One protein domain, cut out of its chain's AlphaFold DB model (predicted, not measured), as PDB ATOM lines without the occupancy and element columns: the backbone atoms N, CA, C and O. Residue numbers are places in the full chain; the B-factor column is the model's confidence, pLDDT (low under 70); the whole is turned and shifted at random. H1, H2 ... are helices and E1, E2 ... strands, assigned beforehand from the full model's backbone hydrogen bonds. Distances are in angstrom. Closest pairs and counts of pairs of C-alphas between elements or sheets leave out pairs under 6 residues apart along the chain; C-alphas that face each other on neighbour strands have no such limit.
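Overview. This is residues 24 to 141 of the 166 residues of an uncharacterized protein of Pseudenhygromyxa sp. WMMC2535 (UniProt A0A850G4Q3). A long helix, H2, covers part of one face of a small three-stranded sheet, E4, E1 and E5, and continues past it to a separate strand hairpin, E2 and E3, while H3 folds back beside H2 as the second half of a helical hairpin. Short H1 is on the same face of the sheet as H2 but beside the strands, H4 only grazes the sheet, and a tail of residues 130 to 141 ends far from the hairpin loop at Asp 38, adding to the length. The printed part has 118 residues with five named strands and four named helices in the order E1 E2 E3 E4 H1 H2 H3 E5 H4, and both sheets, E4 - E1 - E5 and E2 - E3, are antiparallel. The class is mixed, helices and strands, with under half of the residues, 57 of 118, in named elements. The whole is compact, with a radius of gyration of the C-alphas of 15.0 A, yet elongated in outline, spanning 53 by 29 by 23 A.

Along the chain. E1 is residues 24 to 28, 13.4 A long, and starts with C-alpha 24 at (156.302, 100.373, 145.258). E2, residues 33 to 35, is 6.6 A long, and E3, residues 41 to 43, is 7.0 A. E4, residues 53 to 58, is the longest strand at 15.5 A. H1, residues 60 to 65, is 8.6 A long. H2, residues 69 to 86, is the longest helix at 25.8 A; its C-alpha 86 is at (141.499, 111.771, 126.484). H3, residues 92 to 100, is 12.2 A, and E5, residues 107 to 109, is 7.2 A. H4, residues 126 to 129, is 5.3 A long and ends with C-alpha 129 at (155.936, 108.282, 145.308).

Arrangement. In the sheet E4 E1 E5, E1 is the inner strand. E4 and E1 stand at 150 degrees, with N 27 and O 54 2.8 A apart, within hydrogen-bond range. E1 and E5 stand at 143 degrees, with N 26 and O 108 within that range at 2.8 A. H1 and H2 are on the same face of this sheet and form two layers with it, helices on one face of a sheet. H2 has a height over the sheet of 6.2 A and lies over E4 and, only just, with 3 C-alphas, over E1; it runs along the strands, only just, at 29 degrees to E4 on the local plane. The closest C-alphas of H2 and E4 are those of Leu 76 and Ala 54, 5.0 A apart. H1, at a height of 8.9 A, lies over none of the strands, only just, with 2 C-alphas falling on E4 and 2 on E1. H4 only grazes the sheet with residues 127 to 129; its closest C-alpha pair with E4 is Ala 128 and Leu 56, 5.9 A. H2 and H3 form a helical hairpin: they touch, by residues 73 to 81 of H2 alone, at a shallow tilt of 14 degrees, opposite ways, with the C-alphas of Cys 80 and Cys 94 closest at 5.8 A. H3 is not on the three-stranded sheet. The closest C-alphas of H3 and E2 are those of Asp 93 and Val 34, 5.9 A apart. E2 and E3 are a hairpin at 156 degrees, with N 34 and O 42 within hydrogen-bond range at 3.0 A. In H1, H2 and H3 every O i to N i+4 pair is within hydrogen-bond range; H4 is too short for such a pair.

Size, cuts and confidence. The C-alphas of Asp 38 and Ala 140 are the two farthest apart, at 54.0 A. The printed part has no cut. The link from E5 to H4, residues 110 to 125, is long. The mean pLDDT of the printed part is 75.9, and 31 residues are under 70: residue 31, residue 105, residues 111 to 131 and residues 134 to 141.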
ATOM      1  N   ARG A  24     157.286 100.079 146.296       83.12
ATOM      2  CA  ARG A  24     156.302 100.373 145.258       83.12
ATOM      3  C   ARG A  24     155.650  99.088 144.747       83.12
ATOM      4  O   ARG A  24     156.334  98.211 144.208       83.12
ATOM      5  N   ALA A  25     154.327  99.028 144.827       85.50
ATOM      6  CA  ALA A  25     153.495  97.978 144.259       85.50
ATOM      7  C   ALA A  25     152.471  98.568 143.283       85.50
ATOM      8  O   ALA A  25     151.922  99.644 143.513       85.50
ATOM      9  N   CYS A  26     152.215  97.868 142.183       84.50
ATOM     10  CA  CYS A  26     151.344  98.338 141.113       84.50
ATOM     11  C   CYS A  26     150.280  97.306 140.755       84.50
ATOM     12  O   CYS A  26     150.524  96.097 140.764       84.50
ATOM     13  N   MET A  27     149.124  97.823 140.368       85.69
ATOM     14  CA  MET A  27     148.004  97.109 139.786       85.69
ATOM     15  C   MET A  27     147.874  97.491 138.308       85.69
ATOM     16  O   MET A  27     148.079  98.643 137.919       85.69
ATOM     17  N   LEU A  28     147.558  96.499 137.481       82.38
ATOM     18  CA  LEU A  28     147.394  96.636 136.036       82.38
ATOM     19  C   LEU A  28     145.922  96.631 135.660       82.38
ATOM     20  O   LEU A  28     145.177  95.811 136.168       82.38
ATOM     21  N   MET A  29     145.550  97.416 134.658       81.38
ATOM     22  CA  MET A  29     144.291  97.262 133.949       81.38
ATOM     23  C   MET A  29     144.406  96.182 132.868       81.38
ATOM     24  O   MET A  29     144.930  96.420 131.774       81.38
ATOM     25  N   ALA A  30     143.916  94.974 133.147       75.06
ATOM     26  CA  ALA A  30     143.822  93.934 132.125       75.06
ATOM     27  C   ALA A  30     142.585  94.143 131.249       75.06
ATOM     28  O   ALA A  30     141.460  93.927 131.682       75.06
ATOM     29  N   GLY A  31     142.795  94.497 129.980       68.19
ATOM     30  CA  GLY A  31     141.736  94.415 128.972       68.19
ATOM     31  C   GLY A  31     140.631  95.466 129.082       68.19
ATOM     32  O   GLY A  31     139.590  95.258 128.463       68.19
ATOM     33  N   GLY A  32     140.864  96.577 129.791       70.62
ATOM     34  CA  GLY A  32     139.954  97.723 129.797       70.62
ATOM     35  C   GLY A  32     139.742  98.218 128.370       70.62
ATOM     36  O   GLY A  32     140.678  98.708 127.729       70.62
ATOM     37  N   ARG A  33     138.541  98.008 127.833       81.56
ATOM     38  CA  ARG A  33     138.125  98.570 126.551       81.56
ATOM     39  C   ARG A  33     137.142  99.680 126.834       81.56
ATOM     40  O   ARG A  33     136.258  99.500 127.654       81.56
ATOM     41  N   VAL A  34     137.294 100.773 126.107       80.00
ATOM     42  CA  VAL A  34     136.264 101.803 126.022       80.00
ATOM     43  C   VAL A  34     135.568 101.712 124.680       80.00
ATOM     44  O   VAL A  34     136.196 101.363 123.665       80.00
ATOM     45  N   TYR A  35     134.282 102.028 124.696       84.25
ATOM     46  CA  TYR A  35     133.422 102.058 123.530       84.25
ATOM     47  C   TYR A  35     133.005 103.501 123.200       84.25
ATOM     48  O   TYR A  35     132.928 104.379 124.059       84.25
ATOM     49  N   TRP A  36     132.763 103.754 121.914       85.69
ATOM     50  CA  TRP A  36     132.178 105.003 121.414       85.69
ATOM     51  C   TRP A  36     130.708 104.791 121.041       85.69
ATOM     52  O   TRP A  36     130.269 103.659 120.828       85.69
ATOM     53  N   GLU A  37     129.954 105.884 120.875       84.56
ATOM     54  CA  GLU A  37     128.535 105.839 120.470       84.56
ATOM     55  C   GLU A  37     128.297 105.118 119.130       84.56
ATOM     56  O   GLU A  37     127.214 104.582 118.888       84.56
ATOM     57  N   ASP A  38     129.299 105.077 118.249       86.31
ATOM     58  CA  ASP A  38     129.234 104.381 116.961       86.31
ATOM     59  C   ASP A  38     129.522 102.867 117.058       86.31
ATOM     60  O   ASP A  38     129.509 102.162 116.044       86.31
ATOM     61  N   GLY A  39     129.765 102.356 118.270       85.31
ATOM     62  CA  GLY A  39     130.067 100.955 118.555       85.31
ATOM     63  C   GLY A  39     131.522 100.556 118.300       85.31
ATOM     64  O   GLY A  39     131.857  99.373 118.421       85.31
ATOM     65  N   GLN A  40     132.405 101.496 117.943       87.62
ATOM     66  CA  GLN A  40     133.840 101.221 117.912       87.62
ATOM     67  C   GLN A  40     134.373 100.980 119.325       87.62
ATOM     68  O   GLN A  40     133.786 101.418 120.310       87.62
ATOM     69  N   SER A  41     135.501 100.273 119.424       87.44
ATOM     70  CA  SER A  41     136.189 100.056 120.698       87.44
ATOM     71  C   SER A  41     137.699 100.138 120.555       87.44
ATOM     72  O   SER A  41     138.266  99.869 119.489       87.44
ATOM     73  N   ARG A  42     138.364 100.478 121.658       83.06
ATOM     74  CA  ARG A  42     139.822 100.463 121.782       83.06
ATOM     75  C   ARG A  42     140.206 100.008 123.169       83.06
ATOM     76  O   ARG A  42     139.481 100.218 124.131       83.06
ATOM     77  N   VAL A  43     141.378  99.393 123.238       83.50
ATOM     78  CA  VAL A  43     142.035  99.116 124.511       83.50
ATOM     79  C   VAL A  43     142.507 100.443 125.093       83.50
ATOM     80  O   VAL A  43     143.140 101.231 124.386       83.50
ATOM     81  N   ILE A  44     142.193 100.670 126.362       79.31
ATOM     82  CA  ILE A  44     142.687 101.806 127.123       79.31
ATOM     83  C   ILE A  44     144.172 101.589 127.369       79.31
ATOM     84  O   ILE A  44     144.592 100.661 128.063       79.31
ATOM     85  N   VAL A  45     144.961 102.466 126.771       79.81
ATOM     86  CA  VAL A  45     146.402 102.521 126.950       79.81
ATOM     87  C   VAL A  45     146.808 103.946 127.285       79.81
ATOM     88  O   VAL A  45     146.138 104.902 126.892       79.81
ATOM     89  N   ASP A  46     147.897 104.090 128.027       73.06
ATOM     90  CA  ASP A  46     148.508 105.383 128.289       73.06
ATOM     91  C   ASP A  46     149.152 105.985 127.023       73.06
ATOM     92  O   ASP A  46     149.159 105.398 125.938       73.06
ATOM     93  N   ALA A  47     149.738 107.177 127.165       70.69
ATOM     94  CA  ALA A  47     150.413 107.873 126.069       70.69
ATOM     95  C   ALA A  47     151.599 107.090 125.465       70.69
ATOM     96  O   ALA A  47     151.991 107.358 124.331       70.69
ATOM     97  N   SER A  48     152.161 106.126 126.200       70.94
ATOM     98  CA  SER A  48     153.233 105.243 125.734       70.94
ATOM     99  C   SER A  48     152.708 103.991 125.012       70.94
ATOM    100  O   SER A  48     153.498 103.198 124.498       70.94
ATOM    101  N   GLY A  49     151.384 103.820 124.934       74.25
ATOM    102  CA  GLY A  49     150.735 102.665 124.321       74.25
ATOM    103  C   GLY A  49     150.692 101.431 125.224       74.25
ATOM    104  O   GLY A  49     150.455 100.328 124.727       74.25
ATOM    105  N   ARG A  50     150.921 101.595 126.531       74.81
ATOM    106  CA  ARG A  50     150.892 100.508 127.518       74.81
ATOM    107  C   ARG A  50     149.565 100.491 128.252       74.81
ATOM    108  O   ARG A  50     148.922 101.525 128.398       74.81
ATOM    109  N   SER A  51     149.157  99.319 128.720       77.25
ATOM    110  CA  SER A  51     147.969  99.194 129.562       77.25
ATOM    111  C   SER A  51     148.062 100.123 130.772       77.25
ATOM    112  O   SER A  51     149.134 100.286 131.352       77.25
ATOM    113  N   ALA A  52     146.933 100.711 131.152       78.56
ATOM    114  CA  ALA A  52     146.863 101.590 132.308       78.56
ATOM    115  C   ALA A  52     147.274 100.868 133.602       78.56
ATOM    116  O   ALA A  52     146.971  99.688 133.795       78.56
ATOM    117  N   THR A  53     147.950 101.590 134.490       81.00
ATOM    118  CA  THR A  53     148.406 101.102 135.792       81.00
ATOM    119  C   THR A  53     148.111 102.128 136.876       81.00
ATOM    120  O   THR A  53     148.038 103.327 136.605       81.00
ATOM    121  N   ALA A  54     147.962 101.641 138.101       83.38
ATOM    122  CA  ALA A  54     147.889 102.441 139.316       83.38
ATOM    123  C   ALA A  54     148.810 101.815 140.358       83.38
ATOM    124  O   ALA A  54     148.934 100.591 140.415       83.38
ATOM    125  N   CYS A  55     149.484 102.629 141.163       84.19
ATOM    126  CA  CYS A  55     150.462 102.126 142.118       84.19
ATOM    127  C   CYS A  55     150.340 102.817 143.471       84.19
ATOM    128  O   CYS A  55     149.917 103.966 143.560       84.19
ATOM    129  N   LEU A  56     150.771 102.101 144.503       85.31
ATOM    130  CA  LEU A  56     150.864 102.553 145.882       85.31
ATOM    131  C   LEU A  56     152.183 102.088 146.486       85.31
ATOM    132  O   LEU A  56     152.805 101.131 146.018       85.31
ATOM    133  N   CYS A  57     152.574 102.743 147.567       86.94
ATOM    134  CA  CYS A  57     153.661 102.271 148.406       86.94
ATOM    135  C   CYS A  57     153.075 101.458 149.542       86.94
ATOM    136  O   CYS A  57     152.230 101.950 150.296       86.94
ATOM    137  N   LEU A  58     153.477 100.194 149.568       87.62
ATOM    138  CA  LEU A  58     152.942  99.166 150.440       87.62
ATOM    139  C   LEU A  58     154.074  98.567 151.261       87.62
ATOM    140  O   LEU A  58     155.165  98.332 150.736       87.62
ATOM    141  N   THR A  59     153.798  98.275 152.527       90.44
ATOM    142  CA  THR A  59     154.654  97.377 153.308       90.44
ATOM    143  C   THR A  59     154.523  95.945 152.780       90.44
ATOM    144  O   THR A  59     153.587  95.615 152.041       90.44
ATOM    145  N   GLU A  60     155.448  95.060 153.159       90.19
ATOM    146  CA  GLU A  60     155.360  93.641 152.785       90.19
ATOM    147  C   GLU A  60     154.055  93.001 153.290       90.19
ATOM    148  O   GLU A  60     153.380  92.300 152.539       90.19
ATOM    149  N   GLU A  61     153.627  93.341 154.510       92.31
ATOM    150  CA  GLU A  61     152.360  92.873 155.082       92.31
ATOM    151  C   GLU A  61     151.140  93.370 154.287       92.31
ATOM    152  O   GLU A  61     150.233  92.588 153.994       92.31
ATOM    153  N   GLU A  62     151.095  94.653 153.908       93.06
ATOM    154  CA  GLU A  62     149.988  95.212 153.117       93.06
ATOM    155  C   GLU A  62     149.879  94.543 151.741       93.06
ATOM    156  O   GLU A  62     148.774  94.295 151.249       93.06
ATOM    157  N   PHE A  63     151.020  94.212 151.135       90.94
ATOM    158  CA  PHE A  63     151.076  93.482 149.874       90.94
ATOM    159  C   PHE A  63     150.595  92.034 150.023       90.94
ATOM    160  O   PHE A  63     149.755  91.581 149.243       90.94
ATOM    161  N   GLU A  64     151.092  91.306 151.027       90.75
ATOM    162  CA  GLU A  64     150.733  89.902 151.261       90.75
ATOM    163  C   GLU A  64     149.259  89.730 151.638       90.75
ATOM    164  O   GLU A  64     148.592  88.804 151.169       90.75
ATOM    165  N   THR A  65     148.739  90.632 152.468       94.00
ATOM    166  CA  THR A  65     147.335  90.621 152.901       94.00
ATOM    167  C   THR A  65     146.391  91.249 151.882       94.00
ATOM    168  O   THR A  65     145.178  91.077 152.001       94.00
ATOM    169  N   GLN A  66     146.930  91.966 150.888       91.38
ATOM    170  CA  GLN A  66     146.176  92.780 149.933       91.38
ATOM    171  C   GLN A  66     145.222  93.776 150.615       91.38
ATOM    172  O   GLN A  66     144.160  94.103 150.086       91.38
ATOM    173  N   SER A  67     145.593  94.288 151.791       93.94
ATOM    174  CA  SER A  67     144.731  95.150 152.616       93.94
ATOM    175  C   SER A  67     144.362  96.478 151.946       93.94
ATOM    176  O   SER A  67     143.336  97.068 152.275       93.94
ATOM    177  N   ARG A  68     145.174  96.932 150.984       91.25
ATOM    178  CA  ARG A  68     144.975  98.169 150.207       91.25
ATOM    179  C   ARG A  68     144.591  97.912 148.751       91.25
ATOM    180  O   ARG A  68     144.760  98.773 147.890       91.25
ATOM    181  N   HIS A  69     144.075  96.720 148.461       90.88
ATOM    182  CA  HIS A  69     143.633  96.357 147.120       90.88
ATOM    183  C   HIS A  69     142.512  97.273 146.602       90.88
ATOM    184  O   HIS A  69     142.561  97.696 145.450       90.88
ATOM    185  N   ASP A  70     141.535  97.621 147.442       91.69
ATOM    186  CA  ASP A  70     140.424  98.493 147.038       91.69
ATOM    187  C   ASP A  70     140.902  99.906 146.687       91.69
ATOM    188  O   ASP A  70     140.439 100.480 145.705       91.69
ATOM    189  N   GLU A  71     141.897 100.426 147.412       91.31
ATOM    190  CA  GLU A  71     142.519 101.719 147.107       91.31
ATOM    191  C   GLU A  71     143.280 101.680 145.772       91.31
ATOM    192  O   GLU A  71     143.195 102.612 144.974       91.31
ATOM    193  N   LEU A  72     143.993 100.585 145.482       88.31
ATOM    194  CA  LEU A  72     144.615 100.391 144.167       88.31
ATOM    195  C   LEU A  72     143.570 100.324 143.046       88.31
ATOM    196  O   LEU A  72     143.791 100.900 141.981       88.31
ATOM    197  N   ASN A  73     142.444  99.645 143.278       90.38
ATOM    198  CA  ASN A  73     141.358  99.534 142.306       90.38
ATOM    199  C   ASN A  73     140.680 100.893 142.059       90.38
ATOM    200  O   ASN A  73     140.391 101.232 140.914       90.38
ATOM    201  N   GLU A  74     140.474 101.694 143.107       91.44
ATOM    202  CA  GLU A  74     139.933 103.057 143.011       91.44
ATOM    203  C   GLU A  74     140.863 103.973 142.202       91.44
ATOM    204  O   GLU A  74     140.423 104.618 141.254       91.44
ATOM    205  N   ARG A  75     142.178 103.938 142.456       88.94
ATOM    206  CA  ARG A  75     143.142 104.691 141.634       88.94
ATOM    207  C   ARG A  75     143.179 104.223 140.183       88.94
ATOM    208  O   ARG A  75     143.342 105.026 139.263       88.94
ATOM    209  N   LEU A  76     143.038 102.918 139.948       87.75
ATOM    210  CA  LEU A  76     142.967 102.381 138.592       87.75
ATOM    211  C   LEU A  76     141.691 102.840 137.872       87.75
ATOM    212  O   LEU A  76     141.734 103.103 136.667       87.75
ATOM    213  N   TYR A  77     140.593 103.001 138.616       90.75
ATOM    214  CA  TYR A  77     139.354 103.599 138.134       90.75
ATOM    215  C   TYR A  77     139.524 105.053 137.710       90.75
ATOM    216  O   TYR A  77     139.268 105.376 136.550       90.75
ATOM    217  N   GLU A  78     140.078 105.894 138.578       90.31
ATOM    218  CA  GLU A  78     140.380 107.291 138.248       90.31
ATOM    219  C   GLU A  78     141.292 107.394 137.015       90.31
ATOM    220  O   GLU A  78     141.098 108.232 136.124       90.31
ATOM    221  N   ARG A  79     142.275 106.490 136.905       87.69
ATOM    222  CA  ARG A  79     143.164 106.429 135.742       87.69
ATOM    223  C   ARG A  79     142.421 106.047 134.463       87.69
ATOM    224  O   ARG A  79     142.741 106.594 133.404       87.69
ATOM    225  N   CYS A  80     141.457 105.134 134.545       88.56
ATOM    226  CA  CYS A  80     140.590 104.787 133.425       88.56
ATOM    227  C   CYS A  80     139.801 105.996 132.941       88.56
ATOM    228  O   CYS A  80     139.855 106.309 131.753       88.56
ATOM    229  N   GLU A  81     139.129 106.702 133.852       89.88
ATOM    230  CA  GLU A  81     138.311 107.867 133.512       89.88
ATOM    231  C   GLU A  81     139.149 108.961 132.845       89.88
ATOM    232  O   GLU A  81     138.762 109.507 131.810       89.88
ATOM    233  N   ALA A  82     140.349 109.227 133.371       88.00
ATOM    234  CA  ALA A  82     141.270 110.198 132.786       88.00
ATOM    235  C   ALA A  82     141.702 109.822 131.353       88.00
ATOM    236  O   ALA A  82     141.821 110.686 130.476       88.00
ATOM    237  N   LEU A  83     141.937 108.532 131.089       86.50
ATOM    238  CA  LEU A  83     142.293 108.053 129.752       86.50
ATOM    239  C   LEU A  83     141.082 108.036 128.812       86.50
ATOM    240  O   LEU A  83     141.205 108.496 127.679       86.50
ATOM    241  N   ALA A  84     139.912 107.589 129.269       87.94
ATOM    242  CA  ALA A  84     138.671 107.617 128.496       87.94
ATOM    243  C   ALA A  84     138.321 109.048 128.054       87.94
ATOM    244  O   ALA A  84     138.036 109.277 126.878       87.94
ATOM    245  N   ALA A  85     138.479 110.027 128.953       88.19
ATOM    246  CA  ALA A  85     138.301 111.444 128.646       88.19
ATOM    247  C   ALA A  85     139.272 111.948 127.562       88.19
ATOM    248  O   ALA A  85     138.890 112.756 126.720       88.19
ATOM    249  N   THR A  86     140.510 111.438 127.530       86.31
ATOM    250  CA  THR A  86     141.499 111.771 126.484       86.31
ATOM    251  C   THR A  86     141.059 111.281 125.099       86.31
ATOM    252  O   THR A  86     141.435 111.863 124.082       86.31
ATOM    253  N   PHE A  87     140.262 110.213 125.049       82.75
ATOM    254  CA  PHE A  87     139.774 109.595 123.819       82.75
ATOM    255  C   PHE A  87     138.330 109.975 123.459       82.75
ATOM    256  O   PHE A  87     137.821 109.472 122.454       82.75
ATOM    257  N   GLU A  88     137.684 110.836 124.254       86.06
ATOM    258  CA  GLU A  88     136.255 111.170 124.132       86.06
ATOM    259  C   GLU A  88     135.361 109.910 124.100       86.06
ATOM    260  O   GLU A  88     134.382 109.846 123.357       86.06
ATOM    261  N   ALA A  89     135.740 108.877 124.857       85.31
ATOM    262  CA  ALA A  89     134.997 107.621 124.950       85.31
ATOM    263  C   ALA A  89     134.050 107.615 126.166       85.31
ATOM    264  O   ALA A  89     134.189 108.457 127.057       85.31
ATOM    265  N   ASP A  90     133.095 106.679 126.211       84.81
ATOM    266  CA  ASP A  90     132.183 106.549 127.356       84.81
ATOM    267  C   ASP A  90     132.946 106.056 128.598       84.81
ATOM    268  O   ASP A  90     133.614 105.022 128.574       84.81
ATOM    269  N   SER A  91     132.865 106.804 129.700       86.31
ATOM    270  CA  SER A  91     133.494 106.431 130.969       86.31
ATOM    271  C   SER A  91     132.675 105.413 131.768       86.31
ATOM    272  O   SER A  91     133.199 104.853 132.728       86.31
ATOM    273  N   ASN A  92     131.426 105.114 131.382       89.56
ATOM    274  CA  ASN A  92     130.620 104.078 132.040       89.56
ATOM    275  C   ASN A  92     131.285 102.697 131.982       89.56
ATOM    276  O   ASN A  92     131.149 101.916 132.922       89.56
ATOM    277  N   ASP A  93     132.056 102.420 130.927       85.88
ATOM    278  CA  ASP A  93     132.825 101.179 130.806       85.88
ATOM    279  C   ASP A  93     133.857 101.039 131.939       85.88
ATOM    280  O   ASP A  93     134.082  99.946 132.459       85.88
ATOM    281  N   CYS A  94     134.462 102.153 132.374       89.19
ATOM    282  CA  CYS A  94     135.377 102.163 133.516       89.19
ATOM    283  C   CYS A  94     134.661 101.732 134.800       89.19
ATOM    284  O   CYS A  94     135.216 100.955 135.579       89.19
ATOM    285  N   LEU A  95     133.432 102.216 135.012       90.94
ATOM    286  CA  LEU A  95     132.640 101.895 136.197       90.94
ATOM    287  C   LEU A  95     132.216 100.426 136.187       90.94
ATOM    288  O   LEU A  95     132.366  99.744 137.197       90.94
ATOM    289  N   GLU A  96     131.764  99.912 135.038       88.31
ATOM    290  CA  GLU A  96     131.418  98.494 134.894       88.31
ATOM    291  C   GLU A  96     132.621  97.595 135.216       88.31
ATOM    292  O   GLU A  96     132.498  96.618 135.958       88.31
ATOM    293  N   HIS A  97     133.812  97.940 134.716       85.25
ATOM    294  CA  HIS A  97     135.031  97.192 135.017       85.25
ATOM    295  C   HIS A  97     135.434  97.264 136.496       85.25
ATOM    296  O   HIS A  97     135.805  96.227 137.061       85.25
ATOM    297  N   TYR A  98     135.333  98.444 137.113       89.44
ATOM    298  CA  TYR A  98     135.612  98.666 138.534       89.44
ATOM    299  C   TYR A  98     134.682  97.844 139.434       89.44
ATOM    300  O   TYR A  98     135.166  97.092 140.283       89.44
ATOM    301  N   GLU A  99     133.366  97.920 139.211       89.81
ATOM    302  CA  GLU A  99     132.360  97.196 140.000       89.81
ATOM    303  C   GLU A  99     132.437  95.678 139.790       89.81
ATOM    304  O   GLU A  99     132.217  94.902 140.722       89.81
ATOM    305  N   ALA A 100     132.770  95.235 138.574       85.75
ATOM    306  CA  ALA A 100     132.887  93.816 138.258       85.75
ATOM    307  C   ALA A 100     134.236  93.202 138.681       85.75
ATOM    308  O   ALA A 100     134.379  91.978 138.651       85.75
ATOM    309  N   GLY A 101     135.243  94.019 139.018       82.69
ATOM    310  CA  GLY A 101     136.603  93.563 139.331       82.69
ATOM    311  C   GLY A 101     137.295  92.845 138.162       82.69
ATOM    312  O   GLY A 101     138.219  92.059 138.361       82.69
ATOM    313  N   THR A 102     136.831  93.062 136.927       74.44
ATOM    314  CA  THR A 102     137.211  92.245 135.756       74.44
ATOM    315  C   THR A 102     138.563  92.621 135.162       74.44
ATOM    316  O   THR A 102     139.163  91.821 134.445       74.44
ATOM    317  N   TRP A 103     139.065  93.811 135.486       75.69
ATOM    318  CA  TRP A 103     140.352  94.307 135.009       75.69
ATOM    319  C   TRP A 103     141.517  94.058 135.971       75.69
ATOM    320  O   TRP A 103     142.570  94.644 135.756       75.69
ATOM    321  N   LEU A 104     141.334  93.214 137.001       70.25
ATOM    322  CA  LEU A 104     142.284  92.964 138.095       70.25
ATOM    323  C   LEU A 104     143.088  91.664 137.898       70.25
ATOM    324  O   LEU A 104     142.720  90.611 138.420       70.25
ATOM    325  N   PRO A 105     144.212  91.681 137.172       65.31
ATOM    326  CA  PRO A 105     145.096  90.530 137.071       65.31
ATOM    327  C   PRO A 105     145.919  90.301 138.359       65.31
ATOM    328  O   PRO A 105     146.503  89.228 138.503       65.31
ATOM    329  N   GLY A 106     145.972  91.277 139.281       80.44
ATOM    330  CA  GLY A 106     146.686  91.201 140.561       80.44
ATOM    331  C   GLY A 106     147.449  92.481 140.931       80.44
ATOM    332  O   GLY A 106     147.342  93.503 140.250       80.44
ATOM    333  N   VAL A 107     148.227  92.399 142.017       85.25
ATOM    334  CA  VAL A 107     149.160  93.435 142.495       85.25
ATOM    335  C   VAL A 107     150.580  92.864 142.460       85.25
ATOM    336  O   VAL A 107     150.791  91.715 142.853       85.25
ATOM    337  N   TRP A 108     151.560  93.646 141.999       85.62
ATOM    338  CA  TRP A 108     152.962  93.218 141.909       85.62
ATOM    339  C   TRP A 108     153.929  94.277 142.403       85.62
ATOM    340  O   TRP A 108     153.728  95.469 142.184       85.62
ATOM    341  N   TRP A 109     155.034  93.823 142.989       85.12
ATOM    342  CA  TRP A 109     156.179  94.671 143.278       85.12
ATOM    343  C   TRP A 109     156.802  95.236 141.999       85.12
ATOM    344  O   TRP A 109     157.080  94.506 141.049       85.12
ATOM    345  N   ALA A 110     157.107  96.530 142.001       76.38
ATOM    346  CA  ALA A 110     157.752  97.232 140.893       76.38
ATOM    347  C   ALA A 110     159.289  97.283 141.055       76.38
ATOM    348  O   ALA A 110     159.883  98.361 140.930       76.38
ATOM    349  N   ARG A 111     159.902  96.133 141.396       67.00
ATOM    350  CA  ARG A 111     161.330  95.981 141.769       67.00
ATOM    351  C   ARG A 111     162.265  95.595 140.610       67.00
ATOM    352  O   ARG A 111     163.422  95.996 140.632       67.00
ATOM    353  N   ASP A 112     161.791  94.854 139.604       52.44
ATOM    354  CA  ASP A 112     162.655  94.268 138.564       52.44
ATOM    355  C   ASP A 112     162.454  94.864 137.161       52.44
ATOM    356  O   ASP A 112     161.360  95.283 136.774       52.44
ATOM    357  N   GLU A 113     163.505  94.738 136.337       43.91
ATOM    358  CA  GLU A 113     163.568  94.952 134.876       43.91
ATOM    359  C   GLU A 113     162.602  94.048 134.064       43.91
ATOM    360  O   GLU A 113     162.720  93.937 132.847       43.91
ATOM    361  N   LEU A 114     161.625  93.402 134.714       46.16
ATOM    362  CA  LEU A 114     160.496  92.665 134.128       46.16
ATOM    363  C   LEU A 114     159.209  93.518 134.032       46.16
ATOM    364  O   LEU A 114     158.100  92.996 133.948       46.16
ATOM    365  N   SER A 115     159.354  94.843 134.047       47.22
ATOM    366  CA  SER A 115     159.173  95.745 132.886       47.22
ATOM    367  C   SER A 115     158.138  95.464 131.775       47.22
ATOM    368  O   SER A 115     158.234  96.103 130.724       47.22
ATOM    369  N   TRP A 116     157.066  94.678 131.947       50.66
ATOM    370  CA  TRP A 116     155.896  94.957 131.081       50.66
ATOM    371  C   TRP A 116     155.410  96.414 131.293       50.66
ATOM    372  O   TRP A 116     154.797  97.008 130.409       50.66
ATOM    373  N   MET A 117     155.822  97.021 132.414       49.97
ATOM    374  CA  MET A 117     155.826  98.448 132.725       49.97
ATOM    375  C   MET A 117     157.209  99.127 132.543       49.97
ATOM    376  O   MET A 117     157.573  99.889 133.425       49.97
ATOM    377  N   GLY A 118     158.001  98.884 131.486       43.06
ATOM    378  CA  GLY A 118     159.393  99.392 131.320       43.06
ATOM    379  C   GLY A 118     159.716 100.844 131.728       43.06
ATOM    380  O   GLY A 118     158.814 101.624 131.988       43.06
ATOM    381  N   GLU A 119     160.997 101.229 131.755       41.75
ATOM    382  CA  GLU A 119     161.512 102.495 132.346       41.75
ATOM    383  C   GLU A 119     160.678 103.773 132.089       41.75
ATOM    384  O   GLU A 119     160.620 104.634 132.959       41.75
ATOM    385  N   ASP A 120     159.984 103.873 130.949       44.03
ATOM    386  CA  ASP A 120     159.118 105.007 130.586       44.03
ATOM    387  C   ASP A 120     157.630 104.890 130.982       44.03
ATOM    388  O   ASP A 120     156.805 105.641 130.456       44.03
ATOM    389  N   SER A 121     157.232 103.934 131.831       44.03
ATOM    390  CA  SER A 121     155.846 103.916 132.324       44.03
ATOM    391  C   SER A 121     155.592 105.220 133.062       44.03
ATOM    392  O   SER A 121     156.465 105.632 133.835       44.03
ATOM    393  N   PRO A 122     154.447 105.890 132.825       43.28
ATOM    394  CA  PRO A 122     154.157 107.140 133.495       43.28
ATOM    395  C   PRO A 122     154.358 106.901 134.990       43.28
ATOM    396  O   PRO A 122     153.839 105.906 135.511       43.28
ATOM    397  N   PRO A 123     155.178 107.736 135.654       48.69
ATOM    398  CA  PRO A 123     155.365 107.597 137.076       48.69
ATOM    399  C   PRO A 123     153.971 107.616 137.678       48.69
ATOM    400  O   PRO A 123     153.107 108.390 137.250       48.69
ATOM    401  N   CYS A 124     153.762 106.726 138.638       53.91
ATOM    402  CA  CYS A 124     152.675 106.851 139.587       53.91
ATOM    403  C   CYS A 124     152.556 108.337 139.936       53.91
ATOM    404  O   CYS A 124     153.582 109.022 140.036       53.91
ATOM    405  N   ASP A 125     151.331 108.832 140.041       53.31
ATOM    406  CA  ASP A 125     150.991 110.164 140.520       53.31
ATOM    407  C   ASP A 125     152.037 110.575 141.563       53.31
ATOM    408  O   ASP A 125     152.265 109.841 142.517       53.31
ATOM    409  N   ALA A 126     152.791 111.651 141.303       50.09
ATOM    410  CA  ALA A 126     154.056 111.921 142.002       50.09
ATOM    411  C   ALA A 126     153.903 111.977 143.538       50.09
ATOM    412  O   ALA A 126     154.853 111.706 144.265       50.09
ATOM    413  N   GLU A 127     152.688 112.258 144.011       50.25
ATOM    414  CA  GLU A 127     152.267 112.220 145.413       50.25
ATOM    415  C   GLU A 127     152.263 110.800 146.012       50.25
ATOM    416  O   GLU A 127     152.563 110.628 147.186       50.25
ATOM    417  N   ALA A 128     151.987 109.763 145.217       51.78
ATOM    418  CA  ALA A 128     152.078 108.358 145.617       51.78
ATOM    419  C   ALA A 128     153.528 107.865 145.766       51.78
ATOM    420  O   ALA A 128     153.731 106.756 146.250       51.78
ATOM    421  N   LEU A 129     154.515 108.647 145.314       57.34
ATOM    422  CA  LEU A 129     155.936 108.282 145.308       57.34
ATOM    423  C   LEU A 129     156.746 108.958 146.423       57.34
ATOM    424  O   LEU A 129     157.902 108.585 146.637       57.34
ATOM    425  N   GLU A 130     156.177 109.935 147.133       57.25
ATOM    426  CA  GLU A 130     156.838 110.545 148.288       57.25
ATOM    427  C   GLU A 130     156.946 109.514 149.426       57.25
ATOM    428  O   GLU A 130     155.944 109.080 149.982       57.25
ATOM    429  N   GLY A 131     158.178 109.110 149.760       62.25
ATOM    430  CA  GLY A 131     158.470 108.181 150.865       62.25
ATOM    431  C   GLY A 131     158.799 106.742 150.458       62.25
ATOM    432  O   GLY A 131     159.156 105.942 151.310       62.25
ATOM    433  N   CYS A 132     158.755 106.396 149.170       71.94
ATOM    434  CA  CYS A 132     158.888 104.999 148.751       71.94
ATOM    435  C   CYS A 132     160.325 104.601 148.430       71.94
ATOM    436  O   CYS A 132     161.011 105.266 147.643       71.94
ATOM    437  N   HIS A 133     160.752 103.441 148.922       70.25
ATOM    438  CA  HIS A 133     161.973 102.824 148.426       70.25
ATOM    439  C   HIS A 133     161.735 102.264 147.019       70.25
ATOM    440  O   HIS A 133     161.078 101.242 146.811       70.25
ATOM    441  N   VAL A 134     162.284 102.947 146.015       59.72
ATOM    442  CA  VAL A 134     162.452 102.372 144.681       59.72
ATOM    443  C   VAL A 134     163.758 101.593 144.702       59.72
ATOM    444  O   VAL A 134     164.832 102.187 144.763       59.72
ATOM    445  N   SER A 135     163.670 100.264 144.671       55.41
ATOM    446  CA  SER A 135     164.843  99.418 144.457       55.41
ATOM    447  C   SER A 135     165.451  99.770 143.096       55.41
ATOM    448  O   SER A 135     164.921  99.386 142.055       55.41
ATOM    449  N   GLU A 136     166.532 100.552 143.086       49.56
ATOM    450  CA  GLU A 136     167.320 100.758 141.874       49.56
ATOM    451  C   GLU A 136     167.919  99.408 141.449       49.56
ATOM    452  O   GLU A 136     168.377  98.644 142.310       49.56
ATOM    453  N   PRO A 137     167.957  99.086 140.142       47.69
ATOM    454  CA  PRO A 137     168.633  97.888 139.673       47.69
ATOM    455  C   PRO A 137     170.105  97.979 140.076       47.69
ATOM    456  O   PRO A 137     170.887  98.743 139.514       47.69
ATOM    457  N   THR A 138     170.501  97.209 141.090       47.12
ATOM    458  CA  THR A 138     171.891  97.196 141.541       47.12
ATOM    459  C   THR A 138     172.765  96.582 140.437       47.12
ATOM    460  O   THR A 138     172.612  95.404 140.104       47.12
ATOM    461  N   PRO A 139     173.767  97.300 139.887       46.47
ATOM    462  CA  PRO A 139     174.675  96.746 138.876       46.47
ATOM    463  C   PRO A 139     175.628  95.665 139.434       46.47
ATOM    464  O   PRO A 139     176.531  95.189 138.742       46.47
ATOM    465  N   ALA A 140     175.446  95.234 140.686       46.91
ATOM    466  CA  ALA A 140     176.330  94.303 141.376       46.91
ATOM    467  C   ALA A 140     176.222  92.848 140.875       46.91
ATOM    468  O   ALA A 140     177.185  92.089 141.014       46.91
ATOM    469  N   SER A 141     175.121  92.457 140.221       43.00
ATOM    470  CA  SER A 141     174.975  91.095 139.675       43.00
ATOM    471  C   SER A 141     175.722  90.865 138.354       43.00
ATOM    472  O   SER A 141     176.037  89.723 138.026       43.00
TER     473      SER A 141